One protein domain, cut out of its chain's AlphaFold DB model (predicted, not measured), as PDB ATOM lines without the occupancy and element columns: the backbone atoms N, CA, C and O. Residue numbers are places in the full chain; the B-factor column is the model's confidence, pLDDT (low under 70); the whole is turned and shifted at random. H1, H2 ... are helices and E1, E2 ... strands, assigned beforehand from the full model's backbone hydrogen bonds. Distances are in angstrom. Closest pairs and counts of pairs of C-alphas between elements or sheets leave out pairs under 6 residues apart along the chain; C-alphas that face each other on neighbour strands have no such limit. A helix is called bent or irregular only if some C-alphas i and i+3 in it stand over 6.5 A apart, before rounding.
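This is residues 20 to 106 of the 183 residues of an uncharacterized protein of Candidatus Altiarchaeales archaeon ex4484_96 (UniProt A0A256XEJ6). The antiparallel two-strand sheet E1 - E3 and strand E2 sit in a loopy core with long helix H2 along one side; residues 39 to 45 and 100 to 106 stick out. The 87 printed residues, under half in named elements, run E1, H1, E2, E3, H2, H3; the class is mixed. The whole is only just compact, close to loose: radius of gyration of the C-alphas 14.4 A, spans 40 by 36 by 18 A.

E1 is residues 23 to 25, E3 68 to 70, E2 56 to 58, H1 43 to 49, H3 100 to 105. H2, residues 72 to 90, runs 27.0 A from C-alpha (-45.696, 55.558, -15.145) to (-22.927, 50.384, -28.790), irregular, with C-alphas 73 and 76 8.2 A apart.

Across antiparallel E1 and E3, N 23 and O 70 are within hydrogen-bond range, 2.9 A. The closest C-alphas of E3 and H2, Phe 70 and Tyr 78, are 6.8 A apart. Every O i to N i+4 pair is within hydrogen-bond range in H3, 13 of 15 in H2, 2 of 3 in H1.

The printed part has no cut; E1 to H1 is a long link. pLDDT is under 70 at residues 20, 37 to 54 and 94 to 106.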
ATOM      1  N   GLU A  20     -53.210  56.109 -14.209       62.09
ATOM      2  CA  GLU A  20     -53.054  55.013 -15.195       62.09
ATOM      3  C   GLU A  20     -52.412  55.451 -16.537       62.09
ATOM      4  O   GLU A  20     -52.890  55.170 -17.639       62.09
ATOM      5  N   GLY A  21     -51.303  56.187 -16.473       72.06
ATOM      6  CA  GLY A  21     -50.568  56.660 -17.642       72.06
ATOM      7  C   GLY A  21     -49.614  55.608 -18.201       72.06
ATOM      8  O   GLY A  21     -48.410  55.706 -17.984       72.06
ATOM      9  N   VAL A  22     -50.115  54.625 -18.948       81.19
ATOM     10  CA  VAL A  22     -49.246  53.705 -19.704       81.19
ATOM     11  C   VAL A  22     -48.588  54.453 -20.867       81.19
ATOM     12  O   VAL A  22     -49.254  55.192 -21.595       81.19
ATOM     13  N   PHE A  23     -47.288  54.247 -21.087       82.88
ATOM     14  CA  PHE A  23     -46.579  54.783 -22.250       82.88
ATOM     15  C   PHE A  23     -45.879  53.686 -23.051       82.88
ATOM     16  O   PHE A  23     -45.387  52.690 -22.523       82.88
ATOM     17  N   SER A  24     -45.848  53.877 -24.367       86.88
ATOM     18  CA  SER A  24     -45.244  52.954 -25.322       86.88
ATOM     19  C   SER A  24     -43.779  53.294 -25.577       86.88
ATOM     20  O   SER A  24     -43.433  54.457 -25.796       86.88
ATOM     21  N   VAL A  25     -42.928  52.273 -25.621       89.88
ATOM     22  CA  VAL A  25     -41.484  52.384 -25.835       89.88
ATOM     23  C   VAL A  25     -41.053  51.432 -26.944       89.88
ATOM     24  O   VAL A  25     -41.514  50.294 -27.034       89.88
ATOM     25  N   CYS A  26     -40.128  51.884 -27.790       90.06
ATOM     26  CA  CYS A  26     -39.501  51.045 -28.800       90.06
ATOM     27  C   CYS A  26     -38.678  49.916 -28.142       90.06
ATOM     28  O   CYS A  26     -37.699  50.224 -27.450       90.06
ATOM     29  N   PRO A  27     -38.958  48.631 -28.439       89.31
ATOM     30  CA  PRO A  27     -38.180  47.502 -27.918       89.31
ATOM     31  C   PRO A  27     -36.705  47.552 -28.337       89.31
ATOM     32  O   PRO A  27     -35.812  47.051 -27.659       89.31
ATOM     33  N   ASN A  28     -36.442  48.170 -29.485       87.50
ATOM     34  CA  ASN A  28     -35.145  48.102 -30.123       87.50
ATOM     35  C   ASN A  28     -34.153  49.149 -29.590       87.50
ATOM     36  O   ASN A  28     -33.012  48.811 -29.285       87.50
ATOM     37  N   CYS A  29     -34.577  50.404 -29.432       87.12
ATOM     38  CA  CYS A  29     -33.695  51.498 -28.994       87.12
ATOM     39  C   CYS A  29     -34.130  52.186 -27.693       87.12
ATOM     40  O   CYS A  29     -33.438  53.087 -27.225       87.12
ATOM     41  N   GLY A  30     -35.278  51.813 -27.119       88.62
ATOM     42  CA  GLY A  30     -35.820  52.471 -25.928       88.62
ATOM     43  C   GLY A  30     -36.371  53.883 -26.169       88.62
ATOM     44  O   GLY A  30     -36.652  54.602 -25.209       88.62
ATOM     45  N   SER A  31     -36.502  54.309 -27.431       89.06
ATOM     46  CA  SER A  31     -37.106  55.600 -27.779       89.06
ATOM     47  C   SER A  31     -38.619  55.584 -27.569       89.06
ATOM     48  O   SER A  31     -39.283  54.595 -27.878       89.06
ATOM     49  N   ILE A  32     -39.146  56.706 -27.085       89.12
ATOM     50  CA  ILE A  32     -40.582  56.996 -26.982       89.12
ATOM     51  C   ILE A  32     -41.130  57.690 -28.240       89.12
ATOM     52  O   ILE A  32     -42.333  57.902 -28.350       89.12
ATOM     53  N   ASP A  33     -40.261  58.055 -29.194       87.38
ATOM     54  CA  ASP A  33     -40.652  58.740 -30.431       87.38
ATOM     55  C   ASP A  33     -41.177  57.732 -31.463       87.38
ATOM     56  O   ASP A  33     -40.467  57.236 -32.350       87.38
ATOM     57  N   LEU A  34     -42.441  57.377 -31.265       84.12
ATOM     58  CA  LEU A  34     -43.171  56.383 -32.027       84.12
ATOM     59  C   LEU A  34     -44.224  57.074 -32.889       84.12
ATOM     60  O   LEU A  34     -44.908  58.002 -32.463       84.12
ATOM     61  N   SER A  35     -44.369  56.604 -34.119       82.06
ATOM     62  CA  SER A  35     -45.394  57.059 -35.052       82.06
ATOM     63  C   SER A  35     -46.171  55.879 -35.604       82.06
ATOM     64  O   SER A  35     -45.670  54.759 -35.638       82.06
ATOM     65  N   ALA A  36     -47.393  56.136 -36.067       74.94
ATOM     66  CA  ALA A  36     -48.103  55.163 -36.883       74.94
ATOM     67  C   ALA A  36     -47.247  54.797 -38.114       74.94
ATOM     68  O   ALA A  36     -46.518  55.664 -38.621       74.94
ATOM     69  N   PRO A  37     -47.306  53.541 -38.589       66.50
ATOM     70  CA  PRO A  37     -46.561  53.129 -39.770       66.50
ATOM     71  C   PRO A  37     -46.899  54.045 -40.957       66.50
ATOM     72  O   PRO A  37     -48.064  54.427 -41.125       66.50
ATOM     73  N   PRO A  38     -45.906  54.436 -41.777       59.28
ATOM     74  CA  PRO A  38     -46.134  55.277 -42.944       59.28
ATOM     75  C   PRO A  38     -46.928  54.489 -43.997       59.28
ATOM     76  O   PRO A  38     -46.361  53.850 -44.883       59.28
ATOM     77  N   SER A  39     -48.259  54.503 -43.911       53.66
ATOM     78  CA  SER A  39     -49.106  53.828 -44.890       53.66
ATOM     79  C   SER A  39     -49.122  54.631 -46.195       53.66
ATOM     80  O   SER A  39     -49.745  55.680 -46.322       53.66
ATOM     81  N   SER A  40     -48.396  54.140 -47.202       48.06
ATOM     82  CA  SER A  40     -48.471  54.685 -48.564       48.06
ATOM     83  C   SER A  40     -49.522  53.995 -49.435       48.06
ATOM     84  O   SER A  40     -49.662  54.388 -50.594       48.06
ATOM     85  N   LYS A  41     -50.279  53.004 -48.928       45.72
ATOM     86  CA  LYS A  41     -51.289  52.324 -49.757       45.72
ATOM     87  C   LYS A  41     -52.648  52.007 -49.168       45.72
ATOM     88  O   LYS A  41     -53.587  52.055 -49.950       45.72
ATOM     89  N   ASP A  42     -52.826  51.832 -47.867       46.47
ATOM     90  CA  ASP A  42     -54.133  51.365 -47.405       46.47
ATOM     91  C   ASP A  42     -54.627  52.136 -46.188       46.47
ATOM     92  O   ASP A  42     -54.633  51.655 -45.064       46.47
ATOM     93  N   VAL A  43     -55.110  53.355 -46.437       46.53
ATOM     94  CA  VAL A  43     -55.983  54.076 -45.492       46.53
ATOM     95  C   VAL A  43     -57.272  53.274 -45.244       46.53
ATOM     96  O   VAL A  43     -57.845  53.346 -44.163       46.53
ATOM     97  N   LEU A  44     -57.701  52.471 -46.227       43.72
ATOM     98  CA  LEU A  44     -58.866  51.592 -46.125       43.72
ATOM     99  C   LEU A  44     -58.573  50.274 -45.394       43.72
ATOM    100  O   LEU A  44     -59.403  49.886 -44.580       43.72
ATOM    101  N   GLU A  45     -57.421  49.615 -45.591       47.03
ATOM    102  CA  GLU A  45     -57.071  48.462 -44.737       47.03
ATOM    103  C   GLU A  45     -56.749  48.924 -43.318       47.03
ATOM    104  O   GLU A  45     -57.290  48.353 -42.383       47.03
ATOM    105  N   ALA A  46     -56.000  50.018 -43.134       46.00
ATOM    106  CA  ALA A  46     -55.689  50.557 -41.808       46.00
ATOM    107  C   ALA A  46     -56.936  50.986 -41.014       46.00
ATOM    108  O   ALA A  46     -56.929  50.919 -39.788       46.00
ATOM    109  N   ALA A  47     -58.026  51.382 -41.679       45.69
ATOM    110  CA  ALA A  47     -59.287  51.696 -41.004       45.69
ATOM    111  C   ALA A  47     -60.013  50.452 -40.453       45.69
ATOM    112  O   ALA A  47     -60.799  50.584 -39.518       45.69
ATOM    113  N   TRP A  48     -59.750  49.258 -41.000       44.31
ATOM    114  CA  TRP A  48     -60.374  48.001 -40.566       44.31
ATOM    115  C   TRP A  48     -59.415  47.083 -39.780       44.31
ATOM    116  O   TRP A  48     -59.874  46.343 -38.915       44.31
ATOM    117  N   SER A  49     -58.099  47.155 -40.014       46.88
ATOM    118  CA  SER A  49     -57.055  46.391 -39.304       46.88
ATOM    119  C   SER A  49     -56.349  47.183 -38.195       46.88
ATOM    120  O   SER A  49     -55.788  46.594 -37.269       46.88
ATOM    121  N   GLY A  50     -56.416  48.520 -38.226       43.47
ATOM    122  CA  GLY A  50     -55.700  49.411 -37.303       43.47
ATOM    123  C   GLY A  50     -56.170  49.366 -35.850       43.47
ATOM    124  O   GLY A  50     -55.535  49.977 -34.995       43.47
ATOM    125  N   MET A  51     -57.239  48.629 -35.549       40.50
ATOM    126  CA  MET A  51     -57.698  48.417 -34.176       40.50
ATOM    127  C   MET A  51     -57.192  47.100 -33.558       40.50
ATOM    128  O   MET A  51     -57.351  46.919 -32.356       40.50
ATOM    129  N   LEU A  52     -56.574  46.197 -34.337       46.28
ATOM    130  CA  LEU A  52     -56.151  44.873 -33.850       46.28
ATOM    131  C   LEU A  52     -54.640  44.613 -33.902       46.28
ATOM    132  O   LEU A  52     -54.154  43.856 -33.067       46.28
ATOM    133  N   ASP A  53     -53.883  45.250 -34.800       58.81
ATOM    134  CA  ASP A  53     -52.465  44.885 -34.959       58.81
ATOM    135  C   ASP A  53     -51.489  45.672 -34.069       58.81
ATOM    136  O   ASP A  53     -50.368  45.218 -33.868       58.81
ATOM    137  N   GLY A  54     -51.873  46.836 -33.525       68.88
ATOM    138  CA  GLY A  54     -51.089  47.566 -32.509       68.88
ATOM    139  C   GLY A  54     -49.657  47.979 -32.903       68.88
ATOM    140  O   GLY A  54     -48.888  48.406 -32.043       68.88
ATOM    141  N   LYS A  55     -49.274  47.840 -34.181       79.69
ATOM    142  CA  LYS A  55     -47.907  48.084 -34.655       79.69
ATOM    143  C   LYS A  55     -47.578  49.569 -34.713       79.69
ATOM    144  O   LYS A  55     -48.385  50.402 -35.125       79.69
ATOM    145  N   ILE A  56     -46.337  49.874 -34.368       82.19
ATOM    146  CA  ILE A  56     -45.759  51.213 -34.345       82.19
ATOM    147  C   ILE A  56     -44.472  51.250 -35.163       82.19
ATOM    148  O   ILE A  56     -43.767  50.251 -35.299       82.19
ATOM    149  N   PHE A  57     -44.144  52.435 -35.662       84.06
ATOM    150  CA  PHE A  57     -42.887  52.743 -36.324       84.06
ATOM    151  C   PHE A  57     -42.050  53.683 -35.451       84.06
ATOM    152  O   PHE A  57     -42.472  54.799 -35.136       84.06
ATOM    153  N   CYS A  58     -40.850  53.254 -35.068       86.44
ATOM    154  CA  CYS A  58     -39.923  54.044 -34.268       86.44
ATOM    155  C   CYS A  58     -39.079  54.970 -35.146       86.44
ATOM    156  O   CYS A  58     -38.271  54.511 -35.954       86.44
ATOM    157  N   ARG A  59     -39.171  56.284 -34.920       82.69
ATOM    158  CA  ARG A  59     -38.437  57.283 -35.714       82.69
ATOM    159  C   ARG A  59     -36.936  57.296 -35.453       82.69
ATOM    160  O   ARG A  59     -36.169  57.709 -36.315       82.69
ATOM    161  N   SER A  60     -36.511  56.840 -34.277       86.38
ATOM    162  CA  SER A  60     -35.100  56.872 -33.886       86.38
ATOM    163  C   SER A  60     -34.272  55.743 -34.500       86.38
ATOM    164  O   SER A  60     -33.089  55.938 -34.751       86.38
ATOM    165  N   CYS A  61     -34.866  54.566 -34.724       83.88
ATOM    166  CA  CYS A  61     -34.130  53.390 -35.214       83.88
ATOM    167  C   CYS A  61     -34.784  52.669 -36.402       83.88
ATOM    168  O   CYS A  61     -34.225  51.689 -36.880       83.88
ATOM    169  N   GLY A  62     -35.958  53.114 -36.864       82.56
ATOM    170  CA  GLY A  62     -36.682  52.497 -37.979       82.56
ATOM    171  C   GLY A  62     -37.375  51.172 -37.648       82.56
ATOM    172  O   GLY A  62     -37.861  50.510 -38.556       82.56
ATOM    173  N   TYR A  63     -37.415  50.769 -36.374       83.75
ATOM    174  CA  TYR A  63     -38.101  49.550 -35.943       83.75
ATOM    175  C   TYR A  63     -39.609  49.628 -36.225       83.75
ATOM    176  O   TYR A  63     -40.246  50.622 -35.870       83.75
ATOM    177  N   GLU A  64     -40.160  48.559 -36.798       84.00
ATOM    178  CA  GLU A  64     -41.589  48.361 -37.037       84.00
ATOM    179  C   GLU A  64     -42.056  47.095 -36.305       84.00
ATOM    180  O   GLU A  64     -41.568  45.999 -36.580       84.00
ATOM    181  N   GLY A  65     -42.984  47.237 -35.360       84.44
ATOM    182  CA  GLY A  65     -43.467  46.112 -34.555       84.44
ATOM    183  C   GLY A  65     -44.284  46.550 -33.345       84.44
ATOM    184  O   GLY A  65     -44.824  47.658 -33.348       84.44
ATOM    185  N   LEU A  66     -44.422  45.684 -32.338       86.19
ATOM    186  CA  LEU A  66     -45.226  45.982 -31.153       86.19
ATOM    187  C   LEU A  66     -44.425  46.814 -30.132       86.19
ATOM    188  O   LEU A  66     -43.246  46.548 -29.899       86.19
ATOM    189  N   PRO A  67     -45.030  47.836 -29.499       86.75
ATOM    190  CA  PRO A  67     -44.371  48.536 -28.405       86.75
ATOM    191  C   PRO A  67     -44.245  47.668 -27.160       86.75
ATOM    192  O   PRO A  67     -45.126  46.864 -26.859       86.75
ATOM    193  N   ILE A  68     -43.228  47.962 -26.348       87.81
ATOM    194  CA  ILE A  68     -43.265  47.618 -24.925       87.81
ATOM    195  C   ILE A  68     -44.073  48.699 -24.213       87.81
ATOM    196  O   ILE A  68     -43.846  49.892 -24.425       87.81
ATOM    197  N   LEU A  69     -45.013  48.278 -23.377       87.62
ATOM    198  CA  LEU A  69     -45.808  49.168 -22.543       87.62
ATOM    199  C   LEU A  69     -45.175  49.253 -21.155       87.62
ATOM    200  O   LEU A  69     -44.942  48.227 -20.520       87.62
ATOM    201  N   PHE A  70     -44.905  50.473 -20.704       84.12
ATOM    202  CA  PHE A  70     -44.448  50.760 -19.350       84.12
ATOM    203  C   PHE A  70     -45.521  51.530 -18.596       84.12
ATOM    204  O   PHE A  70     -46.193  52.399 -19.155       84.12
ATOM    205  N   ASP A  71     -45.654  51.215 -17.315       86.12
ATOM    206  CA  ASP A  71     -46.447  51.998 -16.382       86.12
ATOM    207  C   ASP A  71     -45.637  53.241 -15.972       86.12
ATOM    208  O   ASP A  71     -44.409  53.212 -15.863       86.12
ATOM    209  N   LYS A  72     -46.311  54.355 -15.706       77.81
ATOM    210  CA  LYS A  72     -45.696  55.558 -15.145       77.81
ATOM    211  C   LYS A  72     -45.025  55.284 -13.796       77.81
ATOM    212  O   LYS A  72     -44.028  55.931 -13.472       77.81
ATOM    213  N   HIS A  73     -45.523  54.315 -13.027       79.44
ATOM    214  CA  HIS A  73     -44.893  53.895 -11.773       79.44
ATOM    215  C   HIS A  73     -43.607  53.070 -11.977       79.44
ATOM    216  O   HIS A  73     -42.830  52.924 -11.034       79.44
ATOM    217  N   SER A  74     -43.323  52.586 -13.197       84.19
ATOM    218  CA  SER A  74     -42.130  51.791 -13.529       84.19
ATOM    219  C   SER A  74     -41.047  52.574 -14.289       84.19
ATOM    220  O   SER A  74     -40.252  52.001 -15.034       84.19
ATOM    221  N   LEU A  75     -40.939  53.890 -14.057       84.12
ATOM    222  CA  LEU A  75     -39.901  54.736 -14.671       84.12
ATOM    223  C   LEU A  75     -38.472  54.217 -14.446       84.12
ATOM    224  O   LEU A  75     -37.663  54.240 -15.370       84.12
ATOM    225  N   ASP A  76     -38.169  53.701 -13.255       87.06
ATOM    226  CA  ASP A  76     -36.856  53.115 -12.957       87.06
ATOM    227  C   ASP A  76     -36.586  51.838 -13.782       87.06
ATOM    228  O   ASP A  76     -35.464  51.583 -14.221       87.06
ATOM    229  N   GLU A  77     -37.624  51.046 -14.064       89.00
ATOM    230  CA  GLU A  77     -37.521  49.871 -14.934       89.00
ATOM    231  C   GLU A  77     -37.302  50.280 -16.394       89.00
ATOM    232  O   GLU A  77     -36.437  49.720 -17.074       89.00
ATOM    233  N   TYR A  78     -38.018  51.310 -16.856       88.62
ATOM    234  CA  TYR A  78     -37.804  51.914 -18.169       88.62
ATOM    235  C   TYR A  78     -36.368  52.434 -18.334       88.62
ATOM    236  O   TYR A  78     -35.728  52.168 -19.354       88.62
ATOM    237  N   GLU A  79     -35.824  53.144 -17.343       87.88
ATOM    238  CA  GLU A  79     -34.455  53.662 -17.404       87.88
ATOM    239  C   GLU A  79     -33.418  52.537 -17.462       87.88
ATOM    240  O   GLU A  79     -32.495  52.588 -18.285       87.88
ATOM    241  N   ARG A  80     -33.603  51.476 -16.665       91.94
ATOM    242  CA  ARG A  80     -32.763  50.271 -16.724       91.94
ATOM    243  C   ARG A  80     -32.835  49.595 -18.091       91.94
ATOM    244  O   ARG A  80     -31.794  49.258 -18.661       91.94
ATOM    245  N   PHE A  81     -34.035  49.450 -18.647       90.31
ATOM    246  CA  PHE A  81     -34.241  48.906 -19.987       90.31
ATOM    247  C   PHE A  81     -33.545  49.752 -21.064       90.31
ATOM    248  O   PHE A  81     -32.803  49.226 -21.899       90.31
ATOM    249  N   ARG A  82     -33.720  51.076 -21.026       88.06
ATOM    250  CA  ARG A  82     -33.102  52.005 -21.977       88.06
ATOM    251  C   ARG A  82     -31.579  51.948 -21.904       88.06
ATOM    252  O   ARG A  82     -30.931  51.870 -22.946       88.06
ATOM    253  N   ALA A  83     -31.004  51.959 -20.701       88.38
ATOM    254  CA  ALA A  83     -29.560  51.860 -20.505       88.38
ATOM    255  C   ALA A  83     -29.002  50.543 -21.067       88.38
ATOM    256  O   ALA A  83     -27.987  50.548 -21.765       88.38
ATOM    257  N   PHE A  84     -29.704  49.431 -20.826       90.38
ATOM    258  CA  PHE A  84     -29.359  48.128 -21.384       90.38
ATOM    259  C   PHE A  84     -29.361  48.141 -22.921       90.38
ATOM    260  O   PHE A  84     -28.374  47.737 -23.534       90.38
ATOM    261  N   ARG A  85     -30.417  48.670 -23.559       87.38
ATOM    262  CA  ARG A  85     -30.510  48.734 -25.029       87.38
ATOM    263  C   ARG A  85     -29.463  49.654 -25.652       87.38
ATOM    264  O   ARG A  85     -28.864  49.285 -26.656       87.38
ATOM    265  N   VAL A  86     -29.206  50.822 -25.063       85.25
ATOM    266  CA  VAL A  86     -28.171  51.750 -25.553       85.25
ATOM    267  C   VAL A  86     -26.787  51.105 -25.495       85.25
ATOM    268  O   VAL A  86     -26.012  51.233 -26.442       85.25
ATOM    269  N   LYS A  87     -26.492  50.367 -24.418       89.25
ATOM    270  CA  LYS A  87     -25.238  49.623 -24.295       89.25
ATOM    271  C   LYS A  87     -25.130  48.515 -25.349       89.25
ATOM    272  O   LYS A  87     -24.132  48.485 -26.063       89.25
ATOM    273  N   ALA A  88     -26.161  47.685 -25.507       84.44
ATOM    274  CA  ALA A  88     -26.189  46.619 -26.515       84.44
ATOM    275  C   ALA A  88     -25.966  47.167 -27.940       84.44
ATOM    276  O   ALA A  88     -25.136  46.661 -28.692       84.44
ATOM    277  N   LEU A  89     -26.618  48.285 -28.284       82.38
ATOM    278  CA  LEU A  89     -26.424  48.964 -29.571       82.38
ATOM    279  C   LEU A  89     -24.984  49.456 -29.775       82.38
ATOM    280  O   LEU A  89     -24.467  49.390 -30.888       82.38
ATOM    281  N   SER A  90     -24.328  49.944 -28.717       83.06
ATOM    282  CA  SER A  90     -22.927  50.384 -28.790       83.06
ATOM    283  C   SER A  90     -21.938  49.230 -28.981       83.06
ATOM    284  O   SER A  90     -20.867  49.429 -29.549       83.06
ATOM    285  N   GLU A  91     -22.313  48.026 -28.547       88.81
ATOM    286  CA  GLU A  91     -21.523  46.798 -28.679       88.81
ATOM    287  C   GLU A  91     -21.780  46.078 -30.019       88.81
ATOM    288  O   GLU A  91     -21.119  45.089 -30.328       88.81
ATOM    289  N   GLY A  92     -22.672  46.621 -30.858       79.12
ATOM    290  CA  GLY A  92     -22.986  46.086 -32.183       79.12
ATOM    291  C   GLY A  92     -24.005  44.948 -32.175       79.12
ATOM    292  O   GLY A  92     -24.122  44.248 -33.182       79.12
ATOM    293  N   ASP A  93     -24.745  44.759 -31.077       78.12
ATOM    294  CA  ASP A  93     -25.812  43.765 -31.035       78.12
ATOM    295  C   ASP A  93     -26.886  44.074 -32.080       78.12
ATOM    296  O   ASP A  93     -27.324  45.216 -32.268       78.12
ATOM    297  N   ALA A  94     -27.324  43.015 -32.762       65.81
ATOM    298  CA  ALA A  94     -28.335  43.115 -33.795       65.81
ATOM    299  C   ALA A  94     -29.663  43.636 -33.223       65.81
ATOM    300  O   ALA A  94     -30.105  43.279 -32.127       65.81
ATOM    301  N   LEU A  95     -30.310  44.491 -34.012       68.94
ATOM    302  CA  LEU A  95     -31.642  45.003 -33.735       68.94
ATOM    303  C   LEU A  95     -32.631  43.836 -33.627       68.94
ATOM    304  O   LEU A  95     -32.589  42.911 -34.438       68.94
ATOM    305  N   VAL A  96     -33.526  43.882 -32.635       64.50
ATOM    306  CA  VAL A  96     -34.588  42.875 -32.504       64.50
ATOM    307  C   VAL A  96     -35.572  43.105 -33.649       64.50
ATOM    308  O   VAL A  96     -36.425  43.986 -33.575       64.50
ATOM    309  N   SER A  97     -35.420  42.349 -34.736       56.25
ATOM    310  CA  SER A  97     -36.473  42.178 -35.734       56.25
ATOM    311  C   SER A  97     -37.461  41.171 -35.157       56.25
ATOM    312  O   SER A  97     -37.159  39.983 -35.066       56.25
ATOM    313  N   GLU A  98     -38.638  41.632 -34.725       56.50
ATOM    314  CA  GLU A  98     -39.720  40.738 -34.279       56.50
ATOM    315  C   GLU A  98     -40.325  39.921 -35.433       56.50
ATOM    316  O   GLU A  98     -41.160  39.052 -35.204       56.50
ATOM    317  N   ASN A  99     -39.868  40.136 -36.670       49.12
ATOM    318  CA  ASN A  99     -40.234  39.317 -37.814       49.12
ATOM    319  C   ASN A  99     -39.001  38.734 -38.528       49.12
ATOM    320  O   ASN A  99     -38.714  39.093 -39.673       49.12
ATOM    321  N   PRO A 100     -38.342  37.709 -37.956       44.75
ATOM    322  CA  PRO A 100     -37.474  36.847 -38.758       44.75
ATOM    323  C   PRO A 100     -38.262  36.167 -39.897       44.75
ATOM    324  O   PRO A 100     -37.682  35.776 -40.906       44.75
ATOM    325  N   ALA A 101     -39.594  36.061 -39.767       43.78
ATOM    326  CA  ALA A 101     -40.489  35.557 -40.803       43.78
ATOM    327  C   ALA A 101     -40.718  36.558 -41.953       43.78
ATOM    328  O   ALA A 101     -40.825  36.114 -43.090       43.78
ATOM    329  N   SER A 102     -40.748  37.882 -41.725       45.53
ATOM    330  CA  SER A 102     -40.882  38.849 -42.837       45.53
ATOM    331  C   SER A 102     -39.573  39.028 -43.599       45.53
ATOM    332  O   SER A 102     -39.606  39.214 -44.812       45.53
ATOM    333  N   ASP A 103     -38.436  38.914 -42.908       43.59
ATOM    334  CA  ASP A 103     -37.112  38.943 -43.541       43.59
ATOM    335  C   ASP A 103     -36.798  37.669 -44.343       43.59
ATOM    336  O   ASP A 103     -36.007  37.717 -45.281       43.59
ATOM    337  N   SER A 104     -37.430  36.532 -44.020       43.09
ATOM    338  CA  SER A 104     -37.223  35.258 -44.733       43.09
ATOM    339  C   SER A 104     -38.312  34.894 -45.753       43.09
ATOM    340  O   SER A 104     -38.047  34.074 -46.628       43.09
ATOM    341  N   LEU A 105     -39.509  35.502 -45.706       45.59
ATOM    342  CA  LEU A 105     -40.572  35.289 -46.711       45.59
ATOM    343  C   LEU A 105     -40.583  36.309 -47.852       45.59
ATOM    344  O   LEU A 105     -41.194  36.045 -48.887       45.59
ATOM    345  N   HIS A 106     -39.889  37.437 -47.717       47.97
ATOM    346  CA  HIS A 106     -39.610  38.323 -48.846       47.97
ATOM    347  C   HIS A 106     -38.245  38.003 -49.447       47.97
ATOM    348  O   HIS A 106     -37.370  38.859 -49.561       47.97
TER     349      HIS A 106